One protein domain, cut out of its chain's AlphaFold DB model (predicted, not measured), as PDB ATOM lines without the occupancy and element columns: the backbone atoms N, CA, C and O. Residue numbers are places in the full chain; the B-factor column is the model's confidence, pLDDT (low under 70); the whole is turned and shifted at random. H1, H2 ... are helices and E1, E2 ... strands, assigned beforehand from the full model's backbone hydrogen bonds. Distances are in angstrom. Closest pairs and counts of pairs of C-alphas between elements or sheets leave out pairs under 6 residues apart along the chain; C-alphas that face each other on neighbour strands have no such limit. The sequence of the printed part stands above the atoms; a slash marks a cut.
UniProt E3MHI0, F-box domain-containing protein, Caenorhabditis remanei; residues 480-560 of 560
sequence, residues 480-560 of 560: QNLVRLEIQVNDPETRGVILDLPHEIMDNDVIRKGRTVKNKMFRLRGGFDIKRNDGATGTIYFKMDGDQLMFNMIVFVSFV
ATOM      1  N   GLN A 480       2.214  26.840  81.062       90.44
ATOM      2  CA  GLN A 480       1.109  27.754  81.414       90.44
ATOM      3  C   GLN A 480       0.142  27.180  82.471       90.44
ATOM      4  O   GLN A 480      -0.462  27.921  83.240       90.44
ATOM      5  N   ASN A 481       0.021  25.849  82.541       90.12
ATOM      6  CA  ASN A 481      -0.835  25.144  83.503       90.12
ATOM      7  C   ASN A 481      -0.100  24.712  84.783       90.12
ATOM      8  O   ASN A 481      -0.684  24.021  85.619       90.12
ATOM      9  N   LEU A 482       1.177  25.068  84.942       94.00
ATOM     10  CA  LEU A 482       1.965  24.684  86.105       94.00
ATOM     11  C   LEU A 482       1.350  25.265  87.381       94.00
ATOM     12  O   LEU A 482       1.016  26.441  87.462       94.00
ATOM     13  N   VAL A 483       1.211  24.412  88.387       95.06
ATOM     14  CA  VAL A 483       0.772  24.730  89.749       95.06
ATOM     15  C   VAL A 483       1.962  24.709  90.693       95.06
ATOM     16  O   VAL A 483       2.052  25.553  91.584       95.06
ATOM     17  N   ARG A 484       2.851  23.724  90.528       95.50
ATOM     18  CA  ARG A 484       3.996  23.520  91.411       95.50
ATOM     19  C   ARG A 484       5.178  22.925  90.657       95.50
ATOM     20  O   ARG A 484       5.022  21.910  89.984       95.50
ATOM     21  N   LEU A 485       6.353  23.507  90.849       97.50
ATOM     22  CA  LEU A 485       7.631  22.927  90.453       97.50
ATOM     23  C   LEU A 485       8.505  22.769  91.694       97.50
ATOM     24  O   LEU A 485       8.678  23.706  92.468       97.50
ATOM     25  N   GLU A 486       9.046  21.577  91.871       97.56
ATOM     26  CA  GLU A 486      10.060  21.259  92.862       97.56
ATOM     27  C   GLU A 486      11.231  20.601  92.137       97.56
ATOM     28  O   GLU A 486      11.049  19.580  91.476       97.56
ATOM     29  N   ILE A 487      12.418  21.200  92.221       97.50
ATOM     30  CA  ILE A 487      13.621  20.693  91.556       97.50
ATOM     31  C   ILE A 487      14.844  20.830  92.460       97.50
ATOM     32  O   ILE A 487      15.004  21.829  93.162       97.50
ATOM     33  N   GLN A 488      15.695  19.809  92.475       96.00
ATOM     34  CA  GLN A 488      16.962  19.847  93.203       96.00
ATOM     35  C   GLN A 488      17.910  20.896  92.601       96.00
ATOM     36  O   GLN A 488      18.087  20.957  91.385       96.00
ATOM     37  N   VAL A 489      18.548  21.691  93.462       95.94
ATOM     38  CA  VAL A 489      19.608  22.637  93.094       95.94
ATOM     39  C   VAL A 489      20.952  21.917  93.175       95.94
ATOM     40  O   VAL A 489      21.367  21.496  94.253       95.94
ATOM     41  N   ASN A 490      21.626  21.769  92.034       90.50
ATOM     42  CA  ASN A 490      22.884  21.020  91.938       90.50
ATOM     43  C   ASN A 490      24.099  21.781  92.478       90.50
ATOM     44  O   ASN A 490      25.040  21.158  92.960       90.50
ATOM     45  N   ASP A 491      24.073  23.112  92.403       93.56
ATOM     46  CA  ASP A 491      25.126  23.987  92.917       93.56
ATOM     47  C   ASP A 491      24.511  25.052  93.841       93.56
ATOM     48  O   ASP A 491      24.079  26.114  93.379       93.56
ATOM     49  N   PRO A 492      24.385  24.755  95.146       93.00
ATOM     50  CA  PRO A 492      23.802  25.679  96.114       93.00
ATOM     51  C   PRO A 492      24.546  27.014  96.245       93.00
ATOM     52  O   PRO A 492      23.901  28.020  96.549       93.00
ATOM     53  N   GLU A 493      25.860  27.047  95.999       91.31
ATOM     54  CA  GLU A 493      26.692  28.250  96.165       91.31
ATOM     55  C   GLU A 493      26.364  29.306  95.106       91.31
ATOM     56  O   GLU A 493      26.285  30.500  95.399       91.31
ATOM     57  N   THR A 494      26.071  28.873  93.877       92.31
ATOM     58  CA  THR A 494      25.690  29.772  92.777       92.31
ATOM     59  C   THR A 494      24.178  29.919  92.608       92.31
ATOM     60  O   THR A 494      23.717  30.452  91.599       92.31
ATOM     61  N   ARG A 495      23.366  29.507  93.596       91.38
ATOM     62  CA  ARG A 495      21.889  29.559  93.507       91.38
ATOM     63  C   ARG A 495      21.329  30.946  93.175       91.38
ATOM     64  O   ARG A 495      20.228  31.038  92.645       91.38
ATOM     65  N   GLY A 496      22.072  32.015  93.483       89.75
ATOM     66  CA  GLY A 496      21.697  33.391  93.142       89.75
ATOM     67  C   GLY A 496      21.464  33.595  91.642       89.75
ATOM     68  O   GLY A 496      20.572  34.350  91.275       89.75
ATOM     69  N   VAL A 497      22.170  32.841  90.789       94.25
ATOM     70  CA  VAL A 497      22.008  32.856  89.324       94.25
ATOM     71  C   VAL A 497      20.584  32.480  88.901       94.25
ATOM     72  O   VAL A 497      20.083  32.995  87.910       94.25
ATOM     73  N   ILE A 498      19.892  31.628  89.667       94.94
ATOM     74  CA  ILE A 498      18.505  31.235  89.366       94.94
ATOM     75  C   ILE A 498      17.585  32.468  89.350       94.94
ATOM     76  O   ILE A 498      16.677  32.550  88.526       94.94
ATOM     77  N   LEU A 499      17.838  33.428  90.244       93.62
ATOM     78  CA  LEU A 499      17.023  34.625  90.457       93.62
ATOM     79  C   LEU A 499      17.547  35.864  89.715       93.62
ATOM     80  O   LEU A 499      17.068  36.965  89.985       93.62
ATOM     81  N   ASP A 500      18.489  35.705  88.779       94.56
ATOM     82  CA  ASP A 500      18.930  36.782  87.881       94.56
ATOM     83  C   ASP A 500      17.854  37.074  86.817       94.56
ATOM     84  O   ASP A 500      17.946  36.687  85.654       94.56
ATOM     85  N   LEU A 501      16.733  37.627  87.279       94.56
ATOM     86  CA  LEU A 501      15.532  37.967  86.521       94.56
ATOM     87  C   LEU A 501      14.689  38.979  87.322       94.56
ATOM     88  O   LEU A 501      14.875  39.100  88.537       94.56
ATOM     89  N   PRO A 502      13.740  39.703  86.698       92.75
ATOM     90  CA  PRO A 502      12.850  40.609  87.422       92.75
ATOM     91  C   PRO A 502      11.982  39.868  88.450       92.75
ATOM     92  O   PRO A 502      11.161  39.025  88.084       92.75
ATOM     93  N   HIS A 503      12.148  40.197  89.733       94.38
ATOM     94  CA  HIS A 503      11.389  39.603  90.834       94.38
ATOM     95  C   HIS A 503      11.137  40.601  91.972       94.38
ATOM     96  O   HIS A 503      11.880  41.564  92.155       94.38
ATOM     97  N   GLU A 504      10.102  40.342  92.768       92.62
ATOM     98  CA  GLU A 504       9.784  41.079  93.990       92.62
ATOM     99  C   GLU A 504      10.111  40.222  95.219       92.62
ATOM    100  O   GLU A 504       9.705  39.063  95.314       92.62
ATOM    101  N   ILE A 505      10.840  40.787  96.181       91.56
ATOM    102  CA  ILE A 505      11.177  40.098  97.431       91.56
ATOM    103  C   ILE A 505      10.052  40.330  98.433       91.56
ATOM    104  O   ILE A 505       9.726  41.470  98.766       91.56
ATOM    105  N   MET A 506       9.473  39.245  98.934       89.94
ATOM    106  CA  MET A 506       8.426  39.291  99.946       89.94
ATOM    107  C   MET A 506       9.038  39.099 101.328       89.94
ATOM    108  O   MET A 506       9.812  38.166 101.549       89.94
ATOM    109  N   ASP A 507       8.660  39.968 102.264       85.94
ATOM    110  CA  ASP A 507       9.135  39.906 103.642       85.94
ATOM    111  C   ASP A 507       8.777  38.551 104.288       85.94
ATOM    112  O   ASP A 507       7.664  38.030 104.146       85.94
ATOM    113  N   ASN A 508       9.741  37.970 105.001       82.06
ATOM    114  CA  ASN A 508       9.595  36.701 105.705       82.06
ATOM    115  C   ASN A 508       8.612  36.765 106.881       82.06
ATOM    116  O   ASN A 508       8.204  35.714 107.375       82.06
ATOM    117  N   ASP A 509       8.191  37.945 107.324       83.38
ATOM    118  CA  ASP A 509       7.119  38.081 108.314       83.38
ATOM    119  C   ASP A 509       5.726  38.134 107.674       83.38
ATOM    120  O   ASP A 509       4.712  37.890 108.341       83.38
ATOM    121  N   VAL A 510       5.655  38.332 106.355       81.62
ATOM    122  CA  VAL A 510       4.397  38.380 105.612       81.62
ATOM    123  C   VAL A 510       3.935  36.969 105.268       81.62
ATOM    124  O   VAL A 510       4.607  36.185 104.595       81.62
ATOM    125  N   ILE A 511       2.723  36.653 105.718       84.69
ATOM    126  CA  ILE A 511       2.038  35.399 105.425       84.69
ATOM    127  C   ILE A 511       0.947  35.669 104.400       84.69
ATOM    128  O   ILE A 511       0.009  36.415 104.670       84.69
ATOM    129  N   ARG A 512       1.024  34.988 103.259       86.25
ATOM    130  CA  ARG A 512       0.074  35.143 102.153       86.25
ATOM    131  C   ARG A 512      -0.709  33.863 101.940       86.25
ATOM    132  O   ARG A 512      -0.161  32.762 102.055       86.25
ATOM    133  N   LYS A 513      -1.996  34.006 101.631       85.81
ATOM    134  CA  LYS A 513      -2.852  32.903 101.199       85.81
ATOM    135  C   LYS A 513      -3.120  33.070  99.714       85.81
ATOM    136  O   LYS A 513      -3.729  34.043  99.296       85.81
ATOM    137  N   GLY A 514      -2.631  32.132  98.917       83.00
ATOM    138  CA  GLY A 514      -2.781  32.166  97.469       83.00
ATOM    139  C   GLY A 514      -3.634  31.011  96.967       83.00
ATOM    140  O   GLY A 514      -3.583  29.906  97.518       83.00
ATOM    141  N   ARG A 515      -4.396  31.267  95.905       86.56
ATOM    142  CA  ARG A 515      -5.207  30.273  95.198       86.56
ATOM    143  C   ARG A 515      -4.550  29.912  93.869       86.56
ATOM    144  O   ARG A 515      -4.252  30.787  93.054       86.56
ATOM    145  N   THR A 516      -4.326  28.623  93.640       86.44
ATOM    146  CA  THR A 516      -3.756  28.124  92.376       86.44
ATOM    147  C   THR A 516      -4.833  27.899  91.313       86.44
ATOM    148  O   THR A 516      -6.027  27.865  91.626       86.44
ATOM    149  N   VAL A 517      -4.421  27.653  90.062       81.81
ATOM    150  CA  VAL A 517      -5.335  27.326  88.942       81.81
ATOM    151  C   VAL A 517      -6.214  26.097  89.215       81.81
ATOM    152  O   VAL A 517      -7.310  25.987  88.677       81.81
ATOM    153  N   LYS A 518      -5.784  25.189  90.105       82.75
ATOM    154  CA  LYS A 518      -6.563  24.011  90.533       82.75
ATOM    155  C   LYS A 518      -7.404  24.257  91.785       82.75
ATOM    156  O   LYS A 518      -7.817  23.296  92.430       82.75
ATOM    157  N   ASN A 519      -7.637  25.516  92.156       81.69
ATOM    158  CA  ASN A 519      -8.400  25.881  93.348       81.69
ATOM    159  C   ASN A 519      -7.792  25.308  94.655       81.69
ATOM    160  O   ASN A 519      -8.498  25.038  95.624       81.69
ATOM    161  N   LYS A 520      -6.470  25.091  94.686       82.75
ATOM    162  CA  LYS A 520      -5.759  24.719  95.917       82.75
ATOM    163  C   LYS A 520      -5.325  25.992  96.636       82.75
ATOM    164  O   LYS A 520      -4.792  26.898  96.000       82.75
ATOM    165  N   MET A 521      -5.542  26.038  97.947       84.75
ATOM    166  CA  MET A 521      -5.077  27.134  98.795       84.75
ATOM    167  C   MET A 521      -3.723  26.776  99.395       84.75
ATOM    168  O   MET A 521      -3.585  25.718 100.008       84.75
ATOM    169  N   PHE A 522      -2.745  27.666  99.261       82.69
ATOM    170  CA  PHE A 522      -1.460  27.547  99.947       82.69
ATOM    171  C   PHE A 522      -1.242  28.737 100.864       82.69
ATOM    172  O   PHE A 522      -1.604  29.867 100.538       82.69
ATOM    173  N   ARG A 523      -0.625  28.462 102.012       85.00
ATOM    174  CA  ARG A 523      -0.092  29.474 102.914       85.00
ATOM    175  C   ARG A 523       1.414  29.509 102.709       85.00
ATOM    176  O   ARG A 523       2.072  28.492 102.913       85.00
ATOM    177  N   LEU A 524       1.932  30.657 102.307       85.06
ATOM    178  CA  LEU A 524       3.360  30.881 102.119       85.06
ATOM    179  C   LEU A 524       3.826  32.037 102.988       85.06
ATOM    180  O   LEU A 524       3.039  32.912 103.354       85.06
ATOM    181  N   ARG A 525       5.112  32.009 103.314       85.88
ATOM    182  CA  ARG A 525       5.807  33.029 104.085       85.88
ATOM    183  C   ARG A 525       7.017  33.480 103.271       85.88
ATOM    184  O   ARG A 525       7.784  32.620 102.844       85.88
ATOM    185  N   GLY A 526       7.146  34.786 103.044       87.75
ATOM    186  CA  GLY A 526       8.201  35.357 102.203       87.75
ATOM    187  C   GLY A 526       8.234  34.803 100.771       87.75
ATOM    188  O   GLY A 526       7.193  34.460 100.192       87.75
ATOM    189  N   GLY A 527       9.446  34.723 100.219       92.00
ATOM    190  CA  GLY A 527       9.742  34.201  98.882       92.00
ATOM    191  C   GLY A 527      10.028  35.285  97.840       92.00
ATOM    192  O   GLY A 527       9.989  36.479  98.132       92.00
ATOM    193  N   PHE A 528      10.322  34.844  96.621       94.50
ATOM    194  CA  PHE A 528      10.604  35.697  95.468       94.50
ATOM    195  C   PHE A 528       9.464  35.566  94.466       94.50
ATOM    196  O   PHE A 528       9.229  34.485  93.925       94.50
ATOM    197  N   ASP A 529       8.733  36.647  94.246       94.88
ATOM    198  CA  ASP A 529       7.615  36.679  93.318       94.88
ATOM    199  C   ASP A 529       8.085  37.067  91.921       94.88
ATOM    200  O   ASP A 529       8.707  38.106  91.726       94.88
ATOM    201  N   ILE A 530       7.717  36.254  90.938       96.19
ATOM    202  CA  ILE A 530       7.879  36.550  89.516       96.19
ATOM    203  C   ILE A 530       6.510  36.616  88.846       96.19
ATOM    204  O   ILE A 530       5.572  35.912  89.240       96.19
ATOM    205  N   LYS A 531       6.378  37.466  87.829       95.12
ATOM    206  CA  LYS A 531       5.120  37.667  87.102       95.12
ATOM    207  C   LYS A 531       5.218  37.084  85.704       95.12
ATOM    208  O   LYS A 531       6.189  37.320  84.990       95.12
ATOM    209  N   ARG A 532       4.187  36.338  85.322       94.50
ATOM    210  CA  ARG A 532       3.981  35.871  83.953       94.50
ATOM    211  C   ARG A 532       3.135  36.880  83.183       94.50
ATOM    212  O   ARG A 532       2.318  37.577  83.784       94.50
ATOM    213  N   ASN A 533       3.300  36.937  81.863       92.38
ATOM    214  CA  ASN A 533       2.609  37.896  80.987       92.38
ATOM    215  C   ASN A 533       1.071  37.892  81.101       92.38
ATOM    216  O   ASN A 533       0.437  38.889  80.769       92.38
ATOM    217  N   ASP A 534       0.461  36.804  81.575       87.75
ATOM    218  CA  ASP A 534      -0.986  36.700  81.807       87.75
ATOM    219  C   ASP A 534      -1.431  37.109  83.225       87.75
ATOM    220  O   ASP A 534      -2.593  36.936  83.590       87.75
ATOM    221  N   GLY A 535      -0.518  37.650  84.037       89.38
ATOM    222  CA  GLY A 535      -0.770  38.087  85.410       89.38
ATOM    223  C   GLY A 535      -0.604  36.992  86.468       89.38
ATOM    224  O   GLY A 535      -0.675  37.293  87.664       89.38
ATOM    225  N   ALA A 536      -0.345  35.735  86.081       92.69
ATOM    226  CA  ALA A 536      -0.050  34.684  87.050       92.69
ATOM    227  C   ALA A 536       1.227  35.012  87.843       92.69
ATOM    228  O   ALA A 536       2.223  35.485  87.292       92.69
ATOM    229  N   THR A 537       1.207  34.743  89.150       94.75
ATOM    230  CA  THR A 537       2.363  34.977  90.028       94.75
ATOM    231  C   THR A 537       3.003  33.657  90.416       94.75
ATOM    232  O   THR A 537       2.336  32.794  90.982       94.75
ATOM    233  N   GLY A 538       4.291  33.496  90.134       95.38
ATOM    234  CA  GLY A 538       5.086  32.393  90.652       95.38
ATOM    235  C   GLY A 538       5.835  32.842  91.896       95.38
ATOM    236  O   GLY A 538       6.651  33.749  91.800       95.38
ATOM    237  N   THR A 539       5.584  32.221  93.046       95.19
ATOM    238  CA  THR A 539       6.372  32.469  94.262       95.19
ATOM    239  C   THR A 539       7.417  31.379  94.421       95.19
ATOM    240  O   THR A 539       7.077  30.200  94.573       95.19
ATOM    241  N   ILE A 540       8.678  31.788  94.406       96.00
ATOM    242  CA  ILE A 540       9.855  30.936  94.518       96.00
ATOM    243  C   ILE A 540      10.370  30.956  95.955       96.00
ATOM    244  O   ILE A 540      10.447  32.005  96.593       96.00
ATOM    245  N   TYR A 541      10.765  29.797  96.466       93.62
ATOM    246  CA  TYR A 541      11.474  29.672  97.733       93.62
ATOM    247  C   TYR A 541      12.374  28.439  97.723       93.62
ATOM    248  O   TYR A 541      12.174  27.494  96.958       93.62
ATOM    249  N   PHE A 542      13.362  28.436  98.609       94.06
ATOM    250  CA  PHE A 542      14.275  27.314  98.776       94.06
ATOM    251  C   PHE A 542      14.012  26.629 100.109       94.06
ATOM    252  O   PHE A 542      13.752  27.290 101.115       94.06
ATOM    253  N   LYS A 543      14.091  25.302 100.124       93.38
ATOM    254  CA  LYS A 543      14.007  24.505 101.350       93.38
ATOM    255  C   LYS A 543      15.062  23.408 101.321       93.38
ATOM    256  O   LYS A 543      15.401  22.922 100.246       93.38
ATOM    257  N   MET A 544      15.544  23.011 102.491       93.25
ATOM    258  CA  MET A 544      16.354  21.804 102.622       93.25
ATOM    259  C   MET A 544      15.435  20.582 102.694       93.25
ATOM    260  O   MET A 544      14.441  20.601 103.423       93.25
ATOM    261  N   ASP A 545      15.764  19.539 101.942       89.19
ATOM    262  CA  ASP A 545      15.198  18.197 102.069       89.19
ATOM    263  C   ASP A 545      16.354  17.231 102.349       89.19
ATOM    264  O   ASP A 545      17.120  16.878 101.452       89.19
ATOM    265  N   GLY A 546      16.556  16.900 103.627       88.94
ATOM    266  CA  GLY A 546      17.804  16.290 104.083       88.94
ATOM    267  C   GLY A 546      18.993  17.234 103.875       88.94
ATOM    268  O   GLY A 546      18.989  18.364 104.364       88.94
ATOM    269  N   ASP A 547      20.001  16.767 103.148       88.00
ATOM    270  CA  ASP A 547      21.206  17.504 102.753       88.00
ATOM    271  C   ASP A 547      21.073  18.210 101.390       88.00
ATOM    272  O   ASP A 547      21.988  18.913 100.961       88.00
ATOM    273  N   GLN A 548      19.930  18.067 100.710       91.88
ATOM    274  CA  GLN A 548      19.711  18.621  99.376       91.88
ATOM    275  C   GLN A 548      18.951  19.947  99.438       91.88
ATOM    276  O   GLN A 548      17.883  20.050 100.048       91.88
ATOM    277  N   LEU A 549      19.472  20.969  98.751       96.00
ATOM    278  CA  LEU A 549      18.755  22.223  98.540       96.00
ATOM    279  C   LEU A 549      17.729  22.047  97.412       96.00
ATOM    280  O   LEU A 549      18.082  21.730  96.279       96.00
ATOM    281  N   MET A 550      16.460  22.304  97.711       96.75
ATOM    282  CA  MET A 550      15.353  22.189  96.764       96.75
ATOM    283  C   MET A 550      14.828  23.572  96.378       96.75
ATOM    284  O   MET A 550      14.355  24.329  97.234       96.75
ATOM    285  N   PHE A 551      14.832  23.877  95.083       97.50
ATOM    286  CA  PHE A 551      14.070  24.979  94.504       97.50
ATOM    287  C   PHE A 551      12.590  24.600  94.483       97.50
ATOM    288  O   PHE A 551      12.222  23.516  94.027       97.50
ATOM    289  N   ASN A 552      11.730  25.486  94.978       96.62
ATOM    290  CA  ASN A 552      10.283  25.322  94.942       96.62
ATOM    291  C   ASN A 552       9.651  26.562  94.323       96.62
ATOM    292  O   ASN A 552       9.984  27.683  94.694       96.62
ATOM    293  N   MET A 553       8.684  26.350  93.441       96.56
ATOM    294  CA  MET A 553       7.849  27.392  92.866       96.56
ATOM    295  C   MET A 553       6.388  26.970  92.969       96.56
ATOM    296  O   MET A 553       6.032  25.853  92.586       96.56
ATOM    297  N   ILE A 554       5.539  27.863  93.474       94.88
ATOM    298  CA  ILE A 554       4.080  27.696  93.477       94.88
ATOM    299  C   ILE A 554       3.461  28.808  92.640       94.88
ATOM    300  O   ILE A 554       3.804  29.976  92.806       94.88
ATOM    301  N   VAL A 555       2.545  28.436  91.748       94.00
ATOM    302  CA  VAL A 555       1.879  29.365  90.833       94.00
ATOM    303  C   VAL A 555       0.484  29.715  91.343       94.00
ATOM    304  O   VAL A 555      -0.379  28.850  91.528       94.00
ATOM    305  N   PHE A 556       0.256  31.009  91.522       90.38
ATOM    306  CA  PHE A 556      -0.988  31.601  91.989       90.38
ATOM    307  C   PHE A 556      -1.687  32.378  90.881       90.38
ATOM    308  O   PHE A 556      -1.059  33.098  90.106       90.38
ATOM    309  N   VAL A 557      -3.013  32.252  90.853       83.12
ATOM    310  CA  VAL A 557      -3.896  33.060  89.995       83.12
ATOM    311  C   VAL A 557      -4.349  34.314  90.737       83.12
ATOM    312  O   VAL A 557      -4.560  35.358  90.137       83.12
ATOM    313  N   SER A 558      -4.513  34.211  92.055       77.19
ATOM    314  CA  SER A 558      -4.862  35.329  92.932       77.19
ATOM    315  C   SER A 558      -4.361  35.068  94.349       77.19
ATOM    316  O   SER A 558      -4.271  33.915  94.789       77.19
ATOM    317  N   PHE A 559      -4.050  36.146  95.062       71.94
ATOM    318  CA  PHE A 559      -3.884  36.138  96.513       71.94
ATOM    319  C   PHE A 559      -5.179  36.631  97.166       71.94
ATOM    320  O   PHE A 559      -5.887  37.448  96.576       71.94
ATOM    321  N   VAL A 560      -5.503  36.073  98.335       63.69
ATOM    322  CA  VAL A 560      -6.722  36.343  99.116       63.69
ATOM    323  C   VAL A 560      -6.367  37.050 100.409       63.69
ATOM    324  O   VAL A 560      -5.415  36.578 101.079       63.69
TER     325      VAL A 560
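What this domain is: This is residues 480 to 560 of the 560 residues of the protein "F-box domain-containing protein" of Caenorhabditis remanei (UniProt E3MHI0). Look for one strongly twisted sheet of five strands whose hairpin E2 and E3 bends sharply partway along and folds back, bringing residues 514 to 515 of E2 to residues 558 to 559, just after E5, while the edge strands E1 and E2 stay apart. E4 and E5 run through the middle, E1 lines one edge, and the short helix H1 only grazes the sheet. The printed part has 81 residues, with elements in the order E1, H1, E2, E3, E4, E5; the sheet's order is E1 - E5 - E4 - E3 - E2, all antiparallel, and the class is mostly strand. The whole is compact and rounded, with a radius of gyration of the C-alphas of 12.7 A and spans of 34 by 26 by 26 A.

Where its parts are: Find C-alpha 484 at (3.996, 23.520, 91.411); from there E1 runs through residues 484 to 488. H1 follows at residues 495 to 499. E2, residues 504 to 515, is the longest strand by residues, yet spans 18.5 A from first to last C-alpha; it bends by 116 degrees at residue 509. E3, residues 521 to 531, spans 18.8 A and bends by 109 degrees at residue 526. E4, residues 537 to 545, spans 24.3 A. E5, residues 548 to 556, spans 25.5 A and ends at C-alpha 556, (-0.988, 31.601, 91.989).

How they stand to each other: Begin at edge strand E1, antiparallel to E5 at 165 degrees; N 487 and O 551 are 2.9 A apart, within hydrogen-bond range. E5 and E4 form a hairpin at 157 degrees, with N 550 and O 543 at 2.8 A. E4 and E3 form a hairpin at 111 degrees, with N 528 and O 540 at 2.8 A. E3 and edge strand E2 form a hairpin at 126 degrees, with N 504 and O 529 at 2.8 A, where residue 504 comes before the bend in E2 and residue 529 after the bend in E3, and with N 512 and O 524 at 2.9 A, where residue 512 comes after the bend in E2 and residue 524 before the bend in E3. E2, E3, E4 and E5 make a meander, each strand the antiparallel neighbour of the one before. The closest C-alphas of E2 and E5, those of Arg 515 and Phe 556, are 5.5 A apart, and residues 514 to 515 of E2 pair antiparallel with residues 558 to 559. H1 is on the sheet but only grazes it with residues 495 to 499; 0 of its 1 O i to N i+4 pairs and 2 of its 2 O i to N i+3 pairs are within range.

The domain as a whole: The two C-alphas farthest apart, those of Asp 534 and Asp 547, are 36.1 A apart. The printed part has no cut and ends at residue 560, the chain's last. The link from E1 to H1 is short, and the other links are tight. Mean pLDDT of the printed part is 90.3, and residue 560 alone is under 70.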